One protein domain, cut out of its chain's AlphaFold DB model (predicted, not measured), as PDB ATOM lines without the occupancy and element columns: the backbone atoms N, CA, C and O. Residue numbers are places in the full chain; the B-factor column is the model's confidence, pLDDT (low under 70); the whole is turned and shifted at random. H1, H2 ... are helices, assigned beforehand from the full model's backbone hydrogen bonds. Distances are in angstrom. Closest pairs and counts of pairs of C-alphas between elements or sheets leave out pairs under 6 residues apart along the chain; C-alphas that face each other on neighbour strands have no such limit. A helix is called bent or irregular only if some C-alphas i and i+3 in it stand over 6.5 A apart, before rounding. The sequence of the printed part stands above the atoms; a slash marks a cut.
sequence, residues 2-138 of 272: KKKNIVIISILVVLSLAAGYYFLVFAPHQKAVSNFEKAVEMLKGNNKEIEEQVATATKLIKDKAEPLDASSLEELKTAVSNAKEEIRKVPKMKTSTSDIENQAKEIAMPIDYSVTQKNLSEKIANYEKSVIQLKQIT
ATOM      1  N   LYS A   2      20.959   7.044 -28.341       56.78
ATOM      2  CA  LYS A   2      19.671   6.327 -28.196       56.78
ATOM      3  C   LYS A   2      19.771   4.793 -28.016       56.78
ATOM      4  O   LYS A   2      19.102   4.259 -27.148       56.78
ATOM      5  N   LYS A   3      20.635   4.080 -28.759       58.50
ATOM      6  CA  LYS A   3      20.720   2.597 -28.699       58.50
ATOM      7  C   LYS A   3      21.268   2.038 -27.373       58.50
ATOM      8  O   LYS A   3      20.713   1.080 -26.853       58.50
ATOM      9  N   LYS A   4      22.322   2.642 -26.808       65.00
ATOM     10  CA  LYS A   4      22.954   2.181 -25.552       65.00
ATOM     11  C   LYS A   4      22.017   2.346 -24.342       65.00
ATOM     12  O   LYS A   4      21.946   1.455 -23.508       65.00
ATOM     13  N   ASN A   5      21.234   3.430 -24.309       66.88
ATOM     14  CA  ASN A   5      20.230   3.667 -23.267       66.88
ATOM     15  C   ASN A   5      19.035   2.703 -23.380       66.88
ATOM     16  O   ASN A   5      18.549   2.240 -22.356       66.88
ATOM     17  N   ILE A   6      18.607   2.341 -24.598       70.50
ATOM     18  CA  ILE A   6      17.553   1.331 -24.814       70.50
ATOM     19  C   ILE A   6      17.992  -0.041 -24.286       70.50
ATOM     20  O   ILE A   6      17.233  -0.675 -23.566       70.50
ATOM     21  N   VAL A   7      19.231  -0.469 -24.564       74.00
ATOM     22  CA  VAL A   7      19.769  -1.749 -24.062       74.00
ATOM     23  C   VAL A   7      19.822  -1.781 -22.530       74.00
ATOM     24  O   VAL A   7      19.420  -2.772 -21.928       74.00
ATOM     25  N   ILE A   8      20.262  -0.693 -21.890       75.31
ATOM     26  CA  ILE A   8      20.310  -0.591 -20.421       75.31
ATOM     27  C   ILE A   8      18.900  -0.657 -19.813       75.31
ATOM     28  O   ILE A   8      18.692  -1.378 -18.838       75.31
ATOM     29  N   ILE A   9      17.922   0.037 -20.403       76.81
ATOM     30  CA  ILE A   9      16.523  -0.000 -19.949       76.81
ATOM     31  C   ILE A   9      15.938  -1.409 -20.112       76.81
ATOM     32  O   ILE A   9      15.305  -1.912 -19.189       76.81
ATOM     33  N   SER A  10      16.188  -2.084 -21.237       72.06
ATOM     34  CA  SER A  10      15.735  -3.464 -21.451       72.06
ATOM     35  C   SER A  10      16.326  -4.441 -20.430       72.06
ATOM     36  O   SER A  10      15.596  -5.276 -19.903       72.06
ATOM     37  N   ILE A  11      17.615  -4.316 -20.096       80.19
ATOM     38  CA  ILE A  11      18.263  -5.140 -19.059       80.19
ATOM     39  C   ILE A  11      17.634  -4.878 -17.685       80.19
ATOM     40  O   ILE A  11      17.323  -5.825 -16.966       80.19
ATOM     41  N   LEU A  12      17.398  -3.610 -17.334       79.69
ATOM     42  CA  LEU A  12      16.738  -3.246 -16.078       79.69
ATOM     43  C   LEU A  12      15.324  -3.826 -15.988       79.69
ATOM     44  O   LEU A  12      14.957  -4.345 -14.939       79.69
ATOM     45  N   VAL A  13      14.547  -3.808 -17.072       82.00
ATOM     46  CA  VAL A  13      13.208  -4.419 -17.111       82.00
ATOM     47  C   VAL A  13      13.278  -5.933 -16.892       82.00
ATOM     48  O   VAL A  13      12.522  -6.457 -16.079       82.00
ATOM     49  N   VAL A  14      14.211  -6.636 -17.543       83.31
ATOM     50  CA  VAL A  14      14.391  -8.087 -17.346       83.31
ATOM     51  C   VAL A  14      14.795  -8.408 -15.904       83.31
ATOM     52  O   VAL A  14      14.220  -9.311 -15.298       83.31
ATOM     53  N   LEU A  15      15.724  -7.643 -15.323       83.44
ATOM     54  CA  LEU A  15      16.125  -7.799 -13.921       83.44
ATOM     55  C   LEU A  15      14.962  -7.523 -12.957       83.44
ATOM     56  O   LEU A  15      14.791  -8.247 -11.981       83.44
ATOM     57  N   SER A  16      14.134  -6.523 -13.260       80.62
ATOM     58  CA  SER A  16      12.942  -6.178 -12.474       80.62
ATOM     59  C   SER A  16      11.898  -7.296 -12.512       80.62
ATOM     60  O   SER A  16      11.335  -7.650 -11.479       80.62
ATOM     61  N   LEU A  17      11.662  -7.889 -13.688       85.69
ATOM     62  CA  LEU A  17      10.749  -9.023 -13.866       85.69
ATOM     63  C   LEU A  17      11.261 -10.282 -13.159       85.69
ATOM     64  O   LEU A  17      10.482 -10.967 -12.500       85.69
ATOM     65  N   ALA A  18      12.564 -10.564 -13.245       85.81
ATOM     66  CA  ALA A  18      13.183 -11.687 -12.548       85.81
ATOM     67  C   ALA A  18      13.097 -11.526 -11.021       85.81
ATOM     68  O   ALA A  18      12.713 -12.465 -10.326       85.81
ATOM     69  N   ALA A  19      13.381 -10.326 -10.501       86.38
ATOM     70  CA  ALA A  19      13.218 -10.016  -9.083       86.38
ATOM     71  C   ALA A  19      11.748 -10.127  -8.648       86.38
ATOM     72  O   ALA A  19      11.455 -10.750  -7.630       86.38
ATOM     73  N   GLY A  20      10.814  -9.595  -9.443       87.06
ATOM     74  CA  GLY A  20       9.378  -9.703  -9.189       87.06
ATOM     75  C   GLY A  20       8.907 -11.155  -9.123       87.06
ATOM     76  O   GLY A  20       8.254 -11.542  -8.158       87.06
ATOM     77  N   TYR A  21       9.298 -11.987 -10.090       90.56
ATOM     78  CA  TYR A  21       9.003 -13.422 -10.071       90.56
ATOM     79  C   TYR A  21       9.599 -14.112  -8.838       90.56
ATOM     80  O   TYR A  21       8.918 -14.885  -8.162       90.56
ATOM     81  N   TYR A  22      10.855 -13.806  -8.506       91.69
ATOM     82  CA  TYR A  22      11.518 -14.386  -7.347       91.69
ATOM     83  C   TYR A  22      10.781 -14.059  -6.040       91.69
ATOM     84  O   TYR A  22      10.438 -14.970  -5.288       91.69
ATOM     85  N   PHE A  23      10.489 -12.781  -5.781       91.56
ATOM     86  CA  PHE A  23       9.881 -12.345  -4.520       91.56
ATOM     87  C   PHE A  23       8.379 -12.642  -4.419       91.56
ATOM     88  O   PHE A  23       7.895 -12.868  -3.312       91.56
ATOM     89  N   LEU A  24       7.643 -12.656  -5.535       89.25
ATOM     90  CA  LEU A  24       6.184 -12.835  -5.525       89.25
ATOM     91  C   LEU A  24       5.736 -14.277  -5.779       89.25
ATOM     92  O   LEU A  24       4.634 -14.637  -5.378       89.25
ATOM     93  N   VAL A  25       6.561 -15.103  -6.432       89.38
ATOM     94  CA  VAL A  25       6.184 -16.474  -6.818       89.38
ATOM     95  C   VAL A  25       7.114 -17.502  -6.186       89.38
ATOM     96  O   VAL A  25       6.658 -18.347  -5.418       89.38
ATOM     97  N   PHE A  26       8.416 -17.427  -6.473       91.81
ATOM     98  CA  PHE A  26       9.359 -18.475  -6.076       91.81
ATOM     99  C   PHE A  26       9.587 -18.528  -4.559       91.81
ATOM    100  O   PHE A  26       9.407 -19.579  -3.949       91.81
ATOM    101  N   ALA A  27       9.948 -17.408  -3.929       93.69
ATOM    102  CA  ALA A  27      10.254 -17.367  -2.500       93.69
ATOM    103  C   ALA A  27       9.046 -17.727  -1.604       93.69
ATOM    104  O   ALA A  27       9.225 -18.526  -0.681       93.69
ATOM    105  N   PRO A  28       7.814 -17.237  -1.865       94.81
ATOM    106  CA  PRO A  28       6.629 -17.672  -1.122       94.81
ATOM    107  C   PRO A  28       6.338 -19.165  -1.291       94.81
ATOM    108  O   PRO A  28       6.042 -19.847  -0.313       94.81
ATOM    109  N   HIS A  29       6.483 -19.695  -2.511       94.88
ATOM    110  CA  HIS A  29       6.290 -21.119  -2.771       94.88
ATOM    111  C   HIS A  29       7.292 -21.987  -1.999       94.88
ATOM    112  O   HIS A  29       6.893 -22.916  -1.302       94.88
ATOM    113  N   GLN A  30       8.582 -21.640  -2.038       95.88
ATOM    114  CA  GLN A  30       9.618 -22.348  -1.276       95.88
ATOM    115  C   GLN A  30       9.368 -22.296   0.236       95.88
ATOM    116  O   GLN A  30       9.563 -23.285   0.941       95.88
ATOM    117  N   LYS A  31       8.876 -21.162   0.750       96.06
ATOM    118  CA  LYS A  31       8.488 -21.037   2.160       96.06
ATOM    119  C   LYS A  31       7.325 -21.970   2.516       96.06
ATOM    120  O   LYS A  31       7.371 -22.607   3.566       96.06
ATOM    121  N   ALA A  32       6.310 -22.070   1.656       97.25
ATOM    122  CA  ALA A  32       5.188 -22.986   1.847       97.25
ATOM    123  C   ALA A  32       5.655 -24.449   1.873       97.25
ATOM    124  O   ALA A  32       5.291 -25.185   2.790       97.25
ATOM    125  N   VAL A  33       6.522 -24.839   0.931       98.00
ATOM    126  CA  VAL A  33       7.136 -26.177   0.881       98.00
ATOM    127  C   VAL A  33       7.913 -26.472   2.167       98.00
ATOM    128  O   VAL A  33       7.659 -27.487   2.809       98.00
ATOM    129  N   SER A  34       8.773 -25.553   2.613       97.75
ATOM    130  CA  SER A  34       9.545 -25.732   3.851       97.75
ATOM    131  C   SER A  34       8.654 -25.865   5.095       97.75
ATOM    132  O   SER A  34       8.935 -26.671   5.981       97.75
ATOM    133  N   ASN A  35       7.558 -25.104   5.176       97.19
ATOM    134  CA  ASN A  35       6.599 -25.228   6.275       97.19
ATOM    135  C   ASN A  35       5.874 -26.580   6.253       97.19
ATOM    136  O   ASN A  35       5.676 -27.177   7.309       97.19
ATOM    137  N   PHE A  36       5.502 -27.066   5.067       98.25
ATOM    138  CA  PHE A  36       4.917 -28.395   4.906       98.25
ATOM    139  C   PHE A  36       5.889 -29.485   5.365       98.25
ATOM    140  O   PHE A  36       5.503 -30.344   6.150       98.25
ATOM    141  N   GLU A  37       7.153 -29.435   4.940       97.88
ATOM    142  CA  GLU A  37       8.176 -30.414   5.335       97.88
ATOM    143  C   GLU A  37       8.380 -30.452   6.853       97.88
ATOM    144  O   GLU A  37       8.375 -31.533   7.441       97.88
ATOM    145  N   LYS A  38       8.456 -29.284   7.504       98.00
ATOM    146  CA  LYS A  38       8.540 -29.185   8.971       98.00
ATOM    147  C   LYS A  38       7.311 -29.765   9.669       98.00
ATOM    148  O   LYS A  38       7.450 -30.463  10.670       98.00
ATOM    149  N   ALA A  39       6.113 -29.490   9.153       97.88
ATOM    150  CA  ALA A  39       4.880 -30.050   9.700       97.88
ATOM    151  C   ALA A  39       4.852 -31.581   9.551       97.88
ATOM    152  O   ALA A  39       4.468 -32.286  10.480       97.88
ATOM    153  N   VAL A  40       5.320 -32.108   8.414       98.00
ATOM    154  CA  VAL A  40       5.451 -33.553   8.183       98.00
ATOM    155  C   VAL A  40       6.470 -34.189   9.126       98.00
ATOM    156  O   VAL A  40       6.210 -35.272   9.646       98.00
ATOM    157  N   GLU A  41       7.618 -33.553   9.355       97.25
ATOM    158  CA  GLU A  41       8.627 -34.040  10.299       97.25
ATOM    159  C   GLU A  41       8.074 -34.091  11.729       97.25
ATOM    160  O   GLU A  41       8.206 -35.111  12.402       97.25
ATOM    161  N   MET A  42       7.363 -33.041  12.152       96.06
ATOM    162  CA  MET A  42       6.672 -33.006  13.442       96.06
ATOM    163  C   MET A  42       5.617 -34.113  13.557       96.06
ATOM    164  O   MET A  42       5.595 -34.828  14.555       96.06
ATOM    165  N   LEU A  43       4.782 -34.305  12.528       96.94
ATOM    166  CA  LEU A  43       3.784 -35.376  12.499       96.94
ATOM    167  C   LEU A  43       4.437 -36.760  12.623       96.94
ATOM    168  O   LEU A  43       3.989 -37.573  13.424       96.94
ATOM    169  N   LYS A  44       5.515 -37.027  11.875       96.31
ATOM    170  CA  LYS A  44       6.265 -38.290  11.984       96.31
ATOM    171  C   LYS A  44       6.847 -38.486  13.383       96.31
ATOM    172  O   LYS A  44       6.804 -39.595  13.901       96.31
ATOM    173  N   GLY A  45       7.367 -37.419  13.992       95.62
ATOM    174  CA  GLY A  45       7.833 -37.438  15.377       95.62
ATOM    175  C   GLY A  45       6.721 -37.822  16.354       95.62
ATOM    176  O   GLY A  45       6.917 -38.719  17.168       95.62
ATOM    177  N   ASN A  46       5.541 -37.211  16.216       95.19
ATOM    178  CA  ASN A  46       4.371 -37.498  17.051       95.19
ATOM    179  C   ASN A  46       3.824 -38.921  16.839       95.19
ATOM    180  O   ASN A  46       3.390 -39.563  17.790       95.19
ATOM    181  N   ASN A  47       3.858 -39.433  15.605       97.56
ATOM    182  CA  ASN A  47       3.398 -40.787  15.287       97.56
ATOM    183  C   ASN A  47       4.372 -41.882  15.745       97.56
ATOM    184  O   ASN A  47       3.965 -43.034  15.875       97.56
ATOM    185  N   LYS A  48       5.651 -41.552  15.960       96.69
ATOM    186  CA  LYS A  48       6.728 -42.534  16.136       96.69
ATOM    187  C   LYS A  48       6.406 -43.594  17.191       96.69
ATOM    188  O   LYS A  48       6.508 -44.784  16.914       96.69
ATOM    189  N   GLU A  49       6.005 -43.170  18.385       97.50
ATOM    190  CA  GLU A  49       5.770 -44.087  19.503       97.50
ATOM    191  C   GLU A  49       4.569 -45.012  19.251       97.50
ATOM    192  O   GLU A  49       4.663 -46.222  19.457       97.50
ATOM    193  N   ILE A  50       3.446 -44.479  18.751       98.31
ATOM    194  CA  ILE A  50       2.273 -45.308  18.442       98.31
ATOM    195  C   ILE A  50       2.552 -46.261  17.265       98.31
ATOM    196  O   ILE A  50       2.107 -47.409  17.284       98.31
ATOM    197  N   GLU A  51       3.343 -45.846  16.271       98.31
ATOM    198  CA  GLU A  51       3.788 -46.713  15.171       98.31
ATOM    199  C   GLU A  51       4.691 -47.857  15.671       98.31
ATOM    200  O   GLU A  51       4.517 -49.004  15.249       98.31
ATOM    201  N   GLU A  52       5.607 -47.583  16.607       98.31
ATOM    202  CA  GLU A  52       6.456 -48.596  17.255       98.31
ATOM    203  C   GLU A  52       5.631 -49.604  18.078       98.31
ATOM    204  O   GLU A  52       5.855 -50.820  17.986       98.31
ATOM    205  N   GLN A  53       4.623 -49.141  18.826       98.38
ATOM    206  CA  GLN A  53       3.704 -50.021  19.559       98.38
ATOM    207  C   GLN A  53       2.866 -50.888  18.613       98.38
ATOM    208  O   GLN A  53       2.749 -52.099  18.813       98.38
ATOM    209  N   VAL A  54       2.330 -50.301  17.538       98.69
ATOM    210  CA  VAL A  54       1.584 -51.034  16.505       98.69
ATOM    211  C   VAL A  54       2.465 -52.092  15.839       98.69
ATOM    212  O   VAL A  54       1.996 -53.208  15.585       98.69
ATOM    213  N   ALA A  55       3.734 -51.780  15.564       98.44
ATOM    214  CA  ALA A  55       4.688 -52.734  15.006       98.44
ATOM    215  C   ALA A  55       4.960 -53.897  15.974       98.44
ATOM    216  O   ALA A  55       4.921 -55.058  15.558       98.44
ATOM    217  N   THR A  56       5.158 -53.594  17.259       98.12
ATOM    218  CA  THR A  56       5.363 -54.590  18.324       98.12
ATOM    219  C   THR A  56       4.161 -55.526  18.445       98.12
ATOM    220  O   THR A  56       4.309 -56.740  18.305       98.12
ATOM    221  N   ALA A  57       2.954 -54.976  18.582       98.31
ATOM    222  CA  ALA A  57       1.721 -55.758  18.646       98.31
ATOM    223  C   ALA A  57       1.491 -56.599  17.379       98.31
ATOM    224  O   ALA A  57       1.121 -57.769  17.454       98.31
ATOM    225  N   THR A  58       1.760 -56.037  16.194       98.25
ATOM    226  CA  THR A  58       1.628 -56.771  14.924       98.25
ATOM    227  C   THR A  58       2.603 -57.952  14.850       98.25
ATOM    228  O   THR A  58       2.244 -59.004  14.319       98.25
ATOM    229  N   LYS A  59       3.823 -57.806  15.387       97.88
ATOM    230  CA  LYS A  59       4.795 -58.902  15.479       97.88
ATOM    231  C   LYS A  59       4.286 -60.013  16.401       97.88
ATOM    232  O   LYS A  59       4.245 -61.158  15.963       97.88
ATOM    233  N   LEU A  60       3.813 -59.666  17.599       97.06
ATOM    234  CA  LEU A  60       3.242 -60.626  18.552       97.06
ATOM    235  C   LEU A  60       2.088 -61.434  17.936       97.06
ATOM    236  O   LEU A  60       2.081 -62.660  17.999       97.06
ATOM    237  N   ILE A  61       1.162 -60.767  17.235       96.81
ATOM    238  CA  ILE A  61       0.057 -61.435  16.523       96.81
ATOM    239  C   ILE A  61       0.582 -62.405  15.446       96.81
ATOM    240  O   ILE A  61       0.006 -63.473  15.226       96.81
ATOM    241  N   LYS A  62       1.665 -62.043  14.747       96.75
ATOM    242  CA  LYS A  62       2.266 -62.868  13.688       96.75
ATOM    243  C   LYS A  62       2.980 -64.105  14.235       96.75
ATOM    244  O   LYS A  62       2.997 -65.122  13.539       96.75
ATOM    245  N   ASP A  63       3.531 -64.024  15.442       94.25
ATOM    246  CA  ASP A  63       4.212 -65.143  16.102       94.25
ATOM    247  C   ASP A  63       3.232 -66.275  16.469       94.25
ATOM    248  O   ASP A  63       3.656 -67.416  16.640       94.25
ATOM    249  N   LYS A  64       1.915 -65.995  16.485       92.06
ATOM    250  CA  LYS A  64       0.823 -66.977  16.655       92.06
ATOM    251  C   LYS A  64       0.966 -67.842  17.912       92.06
ATOM    252  O   LYS A  64       0.542 -68.997  17.916       92.06
ATOM    253  N   ALA A  65       1.548 -67.292  18.974       95.94
ATOM    254  CA  ALA A  65       1.544 -67.955  20.266       95.94
ATOM    255  C   ALA A  65       0.101 -68.069  20.776       95.94
ATOM    256  O   ALA A  65      -0.675 -67.110  20.696       95.94
ATOM    257  N   GLU A  66      -0.265 -69.245  21.276       96.00
ATOM    258  CA  GLU A  66      -1.585 -69.470  21.853       96.00
ATOM    259  C   GLU A  66      -1.647 -68.830  23.253       96.00
ATOM    260  O   GLU A  66      -0.758 -69.076  24.072       96.00
ATOM    261  N   PRO A  67      -2.636 -67.964  23.528       97.94
ATOM    262  CA  PRO A  67      -2.870 -67.426  24.862       97.94
ATOM    263  C   PRO A  67      -3.771 -68.360  25.684       97.94
ATOM    264  O   PRO A  67      -4.607 -69.071  25.131       97.94
ATOM    265  N   LEU A  68      -3.654 -68.314  27.013       98.00
ATOM    266  CA  LEU A  68      -4.561 -69.019  27.928       98.00
ATOM    267  C   LEU A  68      -6.015 -68.538  27.769       98.00
ATOM    268  O   LEU A  68      -6.943 -69.332  27.659       98.00
ATOM    269  N   ASP A  69      -6.194 -67.220  27.735       97.31
ATOM    270  CA  ASP A  69      -7.435 -66.529  27.394       97.31
ATOM    271  C   ASP A  69      -7.429 -66.139  25.909       97.31
ATOM    272  O   ASP A  69      -6.759 -65.182  25.500       97.31
ATOM    273  N   ALA A  70      -8.210 -66.866  25.110       95.88
ATOM    274  CA  ALA A  70      -8.353 -66.643  23.674       95.88
ATOM    275  C   ALA A  70      -8.852 -65.231  23.318       95.88
ATOM    276  O   ALA A  70      -8.516 -64.723  22.245       95.88
ATOM    277  N   SER A  71      -9.614 -64.576  24.205       97.50
ATOM    278  CA  SER A  71     -10.144 -63.234  23.943       97.50
ATOM    279  C   SER A  71      -9.034 -62.182  23.866       97.50
ATOM    280  O   SER A  71      -9.106 -61.282  23.031       97.50
ATOM    281  N   SER A  72      -7.948 -62.358  24.630       98.25
ATOM    282  CA  SER A  72      -6.816 -61.422  24.665       98.25
ATOM    283  C   SER A  72      -6.175 -61.180  23.289       98.25
ATOM    284  O   SER A  72      -5.779 -60.056  22.977       98.25
ATOM    285  N   LEU A  73      -6.128 -62.202  22.422       98.00
ATOM    286  CA  LEU A  73      -5.608 -62.068  21.058       98.00
ATOM    287  C   LEU A  73      -6.553 -61.256  20.160       98.00
ATOM    288  O   LEU A  73      -6.095 -60.421  19.379       98.00
ATOM    289  N   GLU A  74      -7.861 -61.494  20.251       97.62
ATOM    290  CA  GLU A  74      -8.860 -60.765  19.458       97.62
ATOM    291  C   GLU A  74      -8.960 -59.299  19.891       97.62
ATOM    292  O   GLU A  74      -9.037 -58.393  19.052       97.62
ATOM    293  N   GLU A  75      -8.860 -59.040  21.193       98.44
ATOM    294  CA  GLU A  75      -8.771 -57.686  21.732       98.44
ATOM    295  C   GLU A  75      -7.510 -56.958  21.248       98.44
ATOM    296  O   GLU A  75      -7.598 -55.800  20.829       98.44
ATOM    297  N   LEU A  76      -6.350 -57.628  21.235       98.69
ATOM    298  CA  LEU A  76      -5.105 -57.055  20.718       98.69
ATOM    299  C   LEU A  76      -5.205 -56.738  19.218       98.69
ATOM    300  O   LEU A  76      -4.820 -55.647  18.793       98.69
ATOM    301  N   LYS A  77      -5.763 -57.648  18.407       98.38
ATOM    302  CA  LYS A  77      -6.006 -57.408  16.970       98.38
ATOM    303  C   LYS A  77      -6.899 -56.190  16.746       98.38
ATOM    304  O   LYS A  77      -6.592 -55.354  15.894       98.38
ATOM    305  N   THR A  78      -7.973 -56.080  17.523       98.50
ATOM    306  CA  THR A  78      -8.914 -54.955  17.452       98.50
ATOM    307  C   THR A  78      -8.223 -53.644  17.824       98.50
ATOM    308  O   THR A  78      -8.307 -52.672  17.074       98.50
ATOM    309  N   ALA A  79      -7.458 -53.625  18.920       98.50
ATOM    310  CA  ALA A  79      -6.701 -52.449  19.346       98.50
ATOM    311  C   ALA A  79      -5.681 -51.995  18.286       98.50
ATOM    312  O   ALA A  79      -5.571 -50.802  18.009       98.50
ATOM    313  N   VAL A  80      -4.986 -52.937  17.638       98.62
ATOM    314  CA  VAL A  80      -4.067 -52.642  16.525       98.62
ATOM    315  C   VAL A  80      -4.798 -52.040  15.325       98.62
ATOM    316  O   VAL A  80      -4.270 -51.121  14.700       98.62
ATOM    317  N   SER A  81      -5.983 -52.553  14.977       98.38
ATOM    318  CA  SER A  81      -6.782 -52.009  13.872       98.38
ATOM    319  C   SER A  81      -7.191 -50.564  14.151       98.38
ATOM    320  O   SER A  81      -6.917 -49.689  13.335       98.38
ATOM    321  N   ASN A  82      -7.746 -50.307  15.336       98.00
ATOM    322  CA  ASN A  82      -8.191 -48.974  15.740       98.00
ATOM    323  C   ASN A  82      -7.018 -47.980  15.769       98.00
ATOM    324  O   ASN A  82      -7.103 -46.901  15.191       98.00
ATOM    325  N   ALA A  83      -5.875 -48.377  16.340       98.25
ATOM    326  CA  ALA A  83      -4.680 -47.536  16.361       98.25
ATOM    327  C   ALA A  83      -4.200 -47.163  14.946       98.25
ATOM    328  O   ALA A  83      -3.837 -46.017  14.693       98.25
ATOM    329  N   LYS A  84      -4.239 -48.101  13.989       98.00
ATOM    330  CA  LYS A  84      -3.865 -47.835  12.586       98.00
ATOM    331  C   LYS A  84      -4.798 -46.848  11.886       98.00
ATOM    332  O   LYS A  84      -4.350 -46.166  10.963       98.00
ATOM    333  N   GLU A  85      -6.069 -46.796  12.273       97.00
ATOM    334  CA  GLU A  85      -7.041 -45.845  11.724       97.00
ATOM    335  C   GLU A  85      -6.846 -44.432  12.287       97.00
ATOM    336  O   GLU A  85      -7.002 -43.455  11.553       97.00
ATOM    337  N   GLU A  86      -6.442 -44.318  13.553       96.12
ATOM    338  CA  GLU A  86      -6.199 -43.032  14.218       96.12
ATOM    339  C   GLU A  86      -4.858 -42.377  13.848       96.12
ATOM    340  O   GLU A  86      -4.728 -41.145  13.892       96.12
ATOM    341  N   ILE A  87      -3.849 -43.171  13.470       97.19
ATOM    342  CA  ILE A  87      -2.552 -42.648  13.023       97.19
ATOM    343  C   ILE A  87      -2.756 -41.751  11.793       97.19
ATOM    344  O   ILE A  87      -3.155 -42.196  10.709       97.19
ATOM    345  N   ARG A  88      -2.442 -40.456  11.940       96.00
ATOM    346  CA  ARG A  88      -2.600 -39.478  10.862       96.00
ATOM    347  C   ARG A  88      -1.547 -39.744   9.792       96.00
ATOM    348  O   ARG A  88      -0.347 -39.763  10.058       96.00
ATOM    349  N   LYS A  89      -2.006 -39.917   8.553       94.62
ATOM    350  CA  LYS A  89      -1.143 -40.189   7.398       94.62
ATOM    351  C   LYS A  89      -0.592 -38.893   6.821       94.62
ATOM    352  O   LYS A  89      -1.306 -37.899   6.717       94.62
ATOM    353  N   VAL A  90       0.657 -38.936   6.364       94.31
ATOM    354  CA  VAL A  90       1.260 -37.835   5.607       94.31
ATOM    355  C   VAL A  90       0.553 -37.725   4.248       94.31
ATOM    356  O   VAL A  90       0.629 -38.669   3.455       94.31
ATOM    357  N   PRO A  91      -0.140 -36.612   3.947       94.38
ATOM    358  CA  PRO A  91      -0.798 -36.448   2.662       94.38
ATOM    359  C   PRO A  91       0.230 -36.188   1.556       94.38
ATOM    360  O   PRO A  91       1.336 -35.704   1.796       94.38
ATOM    361  N   LYS A  92      -0.161 -36.446   0.305       96.38
ATOM    362  CA  LYS A  92       0.621 -35.985  -0.846       96.38
ATOM    363  C   LYS A  92       0.597 -34.451  -0.889       96.38
ATOM    364  O   LYS A  92      -0.478 -33.849  -0.804       96.38
ATOM    365  N   MET A  93       1.771 -33.840  -1.037       96.38
ATOM    366  CA  MET A  93       1.916 -32.387  -1.151       96.38
ATOM    367  C   MET A  93       1.154 -31.872  -2.383       96.38
ATOM    368  O   MET A  93       1.270 -32.435  -3.477       96.38
ATOM    369  N   LYS A  94       0.350 -30.822  -2.198       95.94
ATOM    370  CA  LYS A  94      -0.329 -30.101  -3.286       95.94
ATOM    371  C   LYS A  94       0.656 -29.220  -4.063       95.94
ATOM    372  O   LYS A  94       1.817 -29.087  -3.698       95.94
ATOM    373  N   THR A  95       0.200 -28.643  -5.172       93.81
ATOM    374  CA  THR A  95       1.058 -27.908  -6.118       93.81
ATOM    375  C   THR A  95       0.945 -26.390  -6.006       93.81
ATOM    376  O   THR A  95       1.910 -25.694  -6.312       93.81
ATOM    377  N   SER A  96      -0.204 -25.848  -5.587       96.25
ATOM    378  CA  SER A  96      -0.374 -24.398  -5.434       96.25
ATOM    379  C   SER A  96       0.153 -23.924  -4.075       96.25
ATOM    380  O   SER A  96       0.015 -24.617  -3.068       96.25
ATOM    381  N   THR A  97       0.747 -22.729  -4.021       94.62
ATOM    382  CA  THR A  97       1.335 -22.185  -2.784       94.62
ATOM    383  C   THR A  97       0.317 -22.090  -1.647       94.62
ATOM    384  O   THR A  97       0.595 -22.556  -0.545       94.62
ATOM    385  N   SER A  98      -0.878 -21.551  -1.908       95.62
ATOM    386  CA  SER A  98      -1.937 -21.421  -0.897       95.62
ATOM    387  C   SER A  98      -2.420 -22.773  -0.379       95.62
ATOM    388  O   SER A  98      -2.695 -22.931   0.808       95.62
ATOM    389  N   ASP A  99      -2.498 -23.768  -1.263       97.31
ATOM    390  CA  ASP A  99      -2.896 -25.118  -0.890       97.31
ATOM    391  C   ASP A  99      -1.854 -25.813  -0.010       97.31
ATOM    392  O   ASP A  99      -2.228 -26.491   0.947       97.31
ATOM    393  N   ILE A 100      -0.565 -25.640  -0.320       97.94
ATOM    394  CA  ILE A 100       0.540 -26.179   0.484       97.94
ATOM    395  C   ILE A 100       0.533 -25.540   1.876       97.94
ATOM    396  O   ILE A 100       0.658 -26.246   2.875       97.94
ATOM    397  N   GLU A 101       0.337 -24.220   1.964       96.50
ATOM    398  CA  GLU A 101       0.255 -23.527   3.255       96.50
ATOM    399  C   GLU A 101      -0.919 -24.017   4.109       96.50
ATOM    400  O   GLU A 101      -0.764 -24.195   5.318       96.50
ATOM    401  N   ASN A 102      -2.083 -24.258   3.499       96.88
ATOM    402  CA  ASN A 102      -3.238 -24.802   4.211       96.88
ATOM    403  C   ASN A 102      -2.987 -26.244   4.675       96.88
ATOM    404  O   ASN A 102      -3.238 -26.549   5.839       96.88
ATOM    405  N   GLN A 103      -2.394 -27.093   3.828       97.25
ATOM    406  CA  GLN A 103      -1.998 -28.449   4.226       97.25
ATOM    407  C   GLN A 103      -1.003 -28.446   5.391       97.25
ATOM    408  O   GLN A 103      -1.155 -29.228   6.324       97.25
ATOM    409  N   ALA A 104       0.003 -27.568   5.362       97.00
ATOM    410  CA  ALA A 104       0.987 -27.469   6.436       97.00
ATOM    411  C   ALA A 104       0.324 -27.136   7.785       97.00
ATOM    412  O   ALA A 104       0.686 -27.715   8.807       97.00
ATOM    413  N   LYS A 105      -0.680 -26.246   7.786       96.38
ATOM    414  CA  LYS A 105      -1.455 -25.896   8.988       96.38
ATOM    415  C   LYS A 105      -2.300 -27.066   9.495       96.38
ATOM    416  O   LYS A 105      -2.315 -27.303  10.697       96.38
ATOM    417  N   GLU A 106      -2.974 -27.791   8.600       95.81
ATOM    418  CA  GLU A 106      -3.773 -28.977   8.950       95.81
ATOM    419  C   GLU A 106      -2.904 -30.089   9.559       95.81
ATOM    420  O   GLU A 106      -3.262 -30.670  10.582       95.81
ATOM    421  N   ILE A 107      -1.730 -30.354   8.974       96.38
ATOM    422  CA  ILE A 107      -0.777 -31.353   9.483       96.38
ATOM    423  C   ILE A 107      -0.249 -30.955  10.866       96.38
ATOM    424  O   ILE A 107      -0.147 -31.805  11.746       96.38
ATOM    425  N   ALA A 108       0.068 -29.672  11.060       94.44
ATOM    426  CA  ALA A 108       0.610 -29.148  12.310       94.44
ATOM    427  C   ALA A 108      -0.422 -29.047  13.449       94.44
ATOM    428  O   ALA A 108      -0.066 -28.639  14.555       94.44
ATOM    429  N   MET A 109      -1.697 -29.389  13.210       93.75
ATOM    430  CA  MET A 109      -2.693 -29.435  14.279       93.75
ATOM    431  C   MET A 109      -2.265 -30.447  15.349       93.75
ATOM    432  O   MET A 109      -1.918 -31.574  14.983       93.75
ATOM    433  N   PRO A 110      -2.359 -30.102  16.649       92.38
ATOM    434  CA  PRO A 110      -2.002 -31.005  17.734       92.38
ATOM    435  C   PRO A 110      -2.674 -32.373  17.612       92.38
ATOM    436  O   PRO A 110      -3.796 -32.509  17.104       92.38
ATOM    437  N   ILE A 111      -1.957 -33.386  18.075       93.88
ATOM    438  CA  ILE A 111      -2.386 -34.777  18.112       93.88
ATOM    439  C   ILE A 111      -2.043 -35.303  19.488       93.88
ATOM    440  O   ILE A 111      -0.961 -35.019  19.999       93.88
ATOM    441  N   ASP A 112      -2.956 -36.074  20.053       94.94
ATOM    442  CA  ASP A 112      -2.732 -36.790  21.291       94.94
ATOM    443  C   ASP A 112      -3.141 -38.247  21.086       94.94
ATOM    444  O   ASP A 112      -4.303 -38.536  20.802       94.94
ATOM    445  N   TYR A 113      -2.165 -39.146  21.195       97.50
ATOM    446  CA  TYR A 113      -2.371 -40.589  21.108       97.50
ATOM    447  C   TYR A 113      -2.391 -41.263  22.481       97.50
ATOM    448  O   TYR A 113      -2.507 -42.484  22.535       97.50
ATOM    449  N   SER A 114      -2.330 -40.511  23.585       97.50
ATOM    450  CA  SER A 114      -2.119 -41.062  24.932       97.50
ATOM    451  C   SER A 114      -3.140 -42.138  25.313       97.50
ATOM    452  O   SER A 114      -2.784 -43.165  25.892       97.50
ATOM    453  N   VAL A 115      -4.416 -41.939  24.964       97.75
ATOM    454  CA  VAL A 115      -5.487 -42.915  25.239       97.75
ATOM    455  C   VAL A 115      -5.260 -44.210  24.456       97.75
ATOM    456  O   VAL A 115      -5.308 -45.303  25.022       97.75
ATOM    457  N   THR A 116      -4.967 -44.087  23.167       98.19
ATOM    458  CA  THR A 116      -4.778 -45.213  22.247       98.19
ATOM    459  C   THR A 116      -3.490 -45.967  22.545       98.19
ATOM    460  O   THR A 116      -3.497 -47.196  22.564       98.19
ATOM    461  N   GLN A 117      -2.413 -45.253  22.878       98.44
ATOM    462  CA  GLN A 117      -1.144 -45.822  23.328       98.44
ATOM    463  C   GLN A 117      -1.312 -46.617  24.622       98.44
ATOM    464  O   GLN A 117      -0.816 -47.741  24.732       98.44
ATOM    465  N   LYS A 118      -2.043 -46.063  25.600       98.38
ATOM    466  CA  LYS A 118      -2.338 -46.755  26.859       98.38
ATOM    467  C   LYS A 118      -3.149 -48.024  26.612       98.38
ATOM    468  O   LYS A 118      -2.744 -49.091  27.063       98.38
ATOM    469  N   ASN A 119      -4.241 -47.925  25.856       98.38
ATOM    470  CA  ASN A 119      -5.073 -49.081  25.524       98.38
ATOM    471  C   ASN A 119      -4.266 -50.165  24.790       98.38
ATOM    472  O   ASN A 119      -4.349 -51.340  25.136       98.38
ATOM    473  N   LEU A 120      -3.439 -49.786  23.809       98.50
ATOM    474  CA  LEU A 120      -2.605 -50.740  23.079       98.50
ATOM    475  C   LEU A 120      -1.566 -51.405  23.994       98.50
ATOM    476  O   LEU A 120      -1.394 -52.619  23.924       98.50
ATOM    477  N   SER A 121      -0.937 -50.642  24.890       98.38
ATOM    478  CA  SER A 121       0.010 -51.171  25.883       98.38
ATOM    479  C   SER A 121      -0.650 -52.178  26.828       98.38
ATOM    480  O   SER A 121      -0.101 -53.250  27.068       98.38
ATOM    481  N   GLU A 122      -1.853 -51.872  27.322       98.62
ATOM    482  CA  GLU A 122      -2.629 -52.776  28.178       98.62
ATOM    483  C   GLU A 122      -2.996 -54.071  27.442       98.62
ATOM    484  O   GLU A 122      -2.835 -55.162  27.991       98.62
ATOM    485  N   LYS A 123      -3.438 -53.986  26.178       98.69
ATOM    486  CA  LYS A 123      -3.774 -55.179  25.386       98.69
ATOM    487  C   LYS A 123      -2.549 -56.019  25.023       98.69
ATOM    488  O   LYS A 123      -2.654 -57.244  25.031       98.69
ATOM    489  N   ILE A 124      -1.397 -55.395  24.756       98.56
ATOM    490  CA  ILE A 124      -0.122 -56.109  24.576       98.56
ATOM    491  C   ILE A 124       0.210 -56.890  25.851       98.56
ATOM    492  O   ILE A 124       0.363 -58.108  25.793       98.56
ATOM    493  N   ALA A 125       0.236 -56.211  27.002       98.38
ATOM    494  CA  ALA A 125       0.594 -56.826  28.277       98.38
ATOM    495  C   ALA A 125      -0.361 -57.968  28.663       98.38
ATOM    496  O   ALA A 125       0.085 -59.018  29.122       98.38
ATOM    497  N   ASN A 126      -1.668 -57.798  28.441       98.44
ATOM    498  CA  ASN A 126      -2.659 -58.840  28.716       98.44
ATOM    499  C   ASN A 126      -2.460 -60.075  27.830       98.44
ATOM    500  O   ASN A 126      -2.512 -61.196  28.337       98.44
ATOM    501  N   TYR A 127      -2.202 -59.890  26.532       98.69
ATOM    502  CA  TYR A 127      -1.918 -60.999  25.619       98.69
ATOM    503  C   TYR A 127      -0.622 -61.726  25.996       98.69
ATOM    504  O   TYR A 127      -0.622 -62.948  26.133       98.69
ATOM    505  N   GLU A 128       0.469 -60.993  26.233       98.12
ATOM    506  CA  GLU A 128       1.756 -61.584  26.626       98.12
ATOM    507  C   GLU A 128       1.652 -62.343  27.950       98.12
ATOM    508  O   GLU A 128       2.112 -63.482  28.048       98.12
ATOM    509  N   LYS A 129       0.983 -61.751  28.948       98.44
ATOM    510  CA  LYS A 129       0.668 -62.420  30.212       98.44
ATOM    511  C   LYS A 129      -0.061 -63.733  29.944       98.44
ATOM    512  O   LYS A 129       0.389 -64.777  30.398       98.44
ATOM    513  N   SER A 130      -1.138 -63.691  29.167       98.56
ATOM    514  CA  SER A 130      -1.960 -64.858  28.843       98.56
ATOM    515  C   SER A 130      -1.167 -65.977  28.147       98.56
ATOM    516  O   SER A 130      -1.325 -67.154  28.476       98.56
ATOM    517  N   VAL A 131      -0.248 -65.627  27.240       98.44
ATOM    518  CA  VAL A 131       0.681 -66.573  26.596       98.44
ATOM    519  C   VAL A 131       1.638 -67.204  27.612       98.44
ATOM    520  O   VAL A 131       1.839 -68.421  27.609       98.44
ATOM    521  N   ILE A 132       2.226 -66.403  28.505       98.19
ATOM    522  CA  ILE A 132       3.133 -66.908  29.546       98.19
ATOM    523  C   ILE A 132       2.384 -67.853  30.490       98.19
ATOM    524  O   ILE A 132       2.900 -68.921  30.816       98.19
ATOM    525  N   GLN A 133       1.158 -67.505  30.886       98.69
ATOM    526  CA  GLN A 133       0.333 -68.339  31.758       98.69
ATOM    527  C   GLN A 133       0.046 -69.710  31.139       98.69
ATOM    528  O   GLN A 133       0.249 -70.721  31.809       98.69
ATOM    529  N   LEU A 134      -0.341 -69.768  29.856       98.44
ATOM    530  CA  LEU A 134      -0.550 -71.049  29.170       98.44
ATOM    531  C   LEU A 134       0.737 -71.876  29.129       98.44
ATOM    532  O   LEU A 134       0.716 -73.083  29.368       98.44
ATOM    533  N   LYS A 135       1.875 -71.224  28.868       97.75
ATOM    534  CA  LYS A 135       3.177 -71.892  28.825       97.75
ATOM    535  C   LYS A 135       3.535 -72.555  30.157       97.75
ATOM    536  O   LYS A 135       4.094 -73.646  30.132       97.75
ATOM    537  N   GLN A 136       3.198 -71.944  31.296       98.25
ATOM    538  CA  GLN A 136       3.448 -72.547  32.613       98.25
ATOM    539  C   GLN A 136       2.704 -73.871  32.810       98.25
ATOM    540  O   GLN A 136       3.224 -74.765  33.467       98.25
ATOM    541  N   ILE A 137       1.520 -74.021  32.210       98.19
ATOM    542  CA  ILE A 137       0.698 -75.237  32.314       98.19
ATOM    543  C   ILE A 137       0.771 -76.130  31.068       98.19
ATOM    544  O   ILE A 137      -0.033 -77.048  30.897       98.19
ATOM    545  N   THR A 138       1.739 -75.869  30.187       98.19
ATOM    546  CA  THR A 138       2.012 -76.693  29.008       98.19
ATOM    547  C   THR A 138       3.198 -77.602  29.294       98.19
ATOM    548  O   THR A 138       4.353 -77.212  29.138       98.19
TER     549      THR A 138
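What this domain is: This is residues 2 to 138 of the 272 residues of an uncharacterized protein of Streptococcus sanguinis (UniProt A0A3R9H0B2). This is a long rod built along one bent helix, H1: its residues 2 to 24 stick out free at one end, and at the other end its arm H1b joins H2 and H4 in a small up-and-down bundle of three. Between the free end and the bundle, the short helix H3 packs side by side with residues 28 to 43 of the arm H1a. The printed part has 137 residues with four named helices, in the order H1, H2, H3, H4, and no named strand; the class is all helix. The whole is extended, with a radius of gyration of the C-alphas of 27.0 A and spans of 103 by 23 by 16 A.

How they stand to each other: Start at residue 2 with H1, residues 2 to 63, the hub, which touches three other helices. By its hydrogen bonds it was assigned as one helix, but it is bent: C-alphas 46 and 49 are 7.2 A apart. Its arms are H1a, residues 2 to 46, and H1b, residues 49 to 63, at a steep tilt of 52 degrees; H1a is itself irregular, with C-alphas 24 and 27 at 6.8 A. H2, residues 71 to 86, forms a helical hairpin with H1b: they touch and run opposite ways at 37 degrees, only just a steep tilt, and their closest C-alphas are those of Val 54 and Val 80, 5.9 A apart. Next look at H3, residues 97 to 107, which touches H1a at residues 28 to 43 alone. Their closest C-alphas, of Phe 36 and Ala 104, are 4.3 A apart, and they run the same way at a shallow tilt of 16 degrees. H4, residues 114 to 136, completes the bundle of H1b, H2 and H4, up and down, each running against the one before it in the chain. It touches H2, opposite ways at a shallow tilt of 25 degrees, closest at the C-alphas of Ser 72 and Tyr 127, 5.0 A. H4 touches H1b with its residues 117 to 124 alone, closest at the C-alphas of Ile 50 and Gln 117, 6.0 A. H3 is apart from H1b, H2 and H4. Every O i to N i+4 pair is within hydrogen-bond range in H1b, H2, H3 and H4, and 39 of 41 are in H1a.

Where its parts are: Find C-alpha 2 at (19.671, 6.327, -28.196); from there H1a runs 64.8 A to C-alpha 46 at (4.371, -37.498, 17.051). H1b measures 21.4 A, H2 22.8 A and H3 15.5 A. H4 runs 32.9 A and ends at C-alpha 136, (3.448, -72.547, 32.613).

The domain as a whole: The C-alphas of Lys 2 and Ile 137, the two farthest apart, are 103.3 A apart. The printed part has no cut, and its three links are short. Without residues 2 to 24, which stand free, the body spans 71 by 22 by 16 A. The mean pLDDT of the printed part is 93.9, and residues 2 to 5 are under 70.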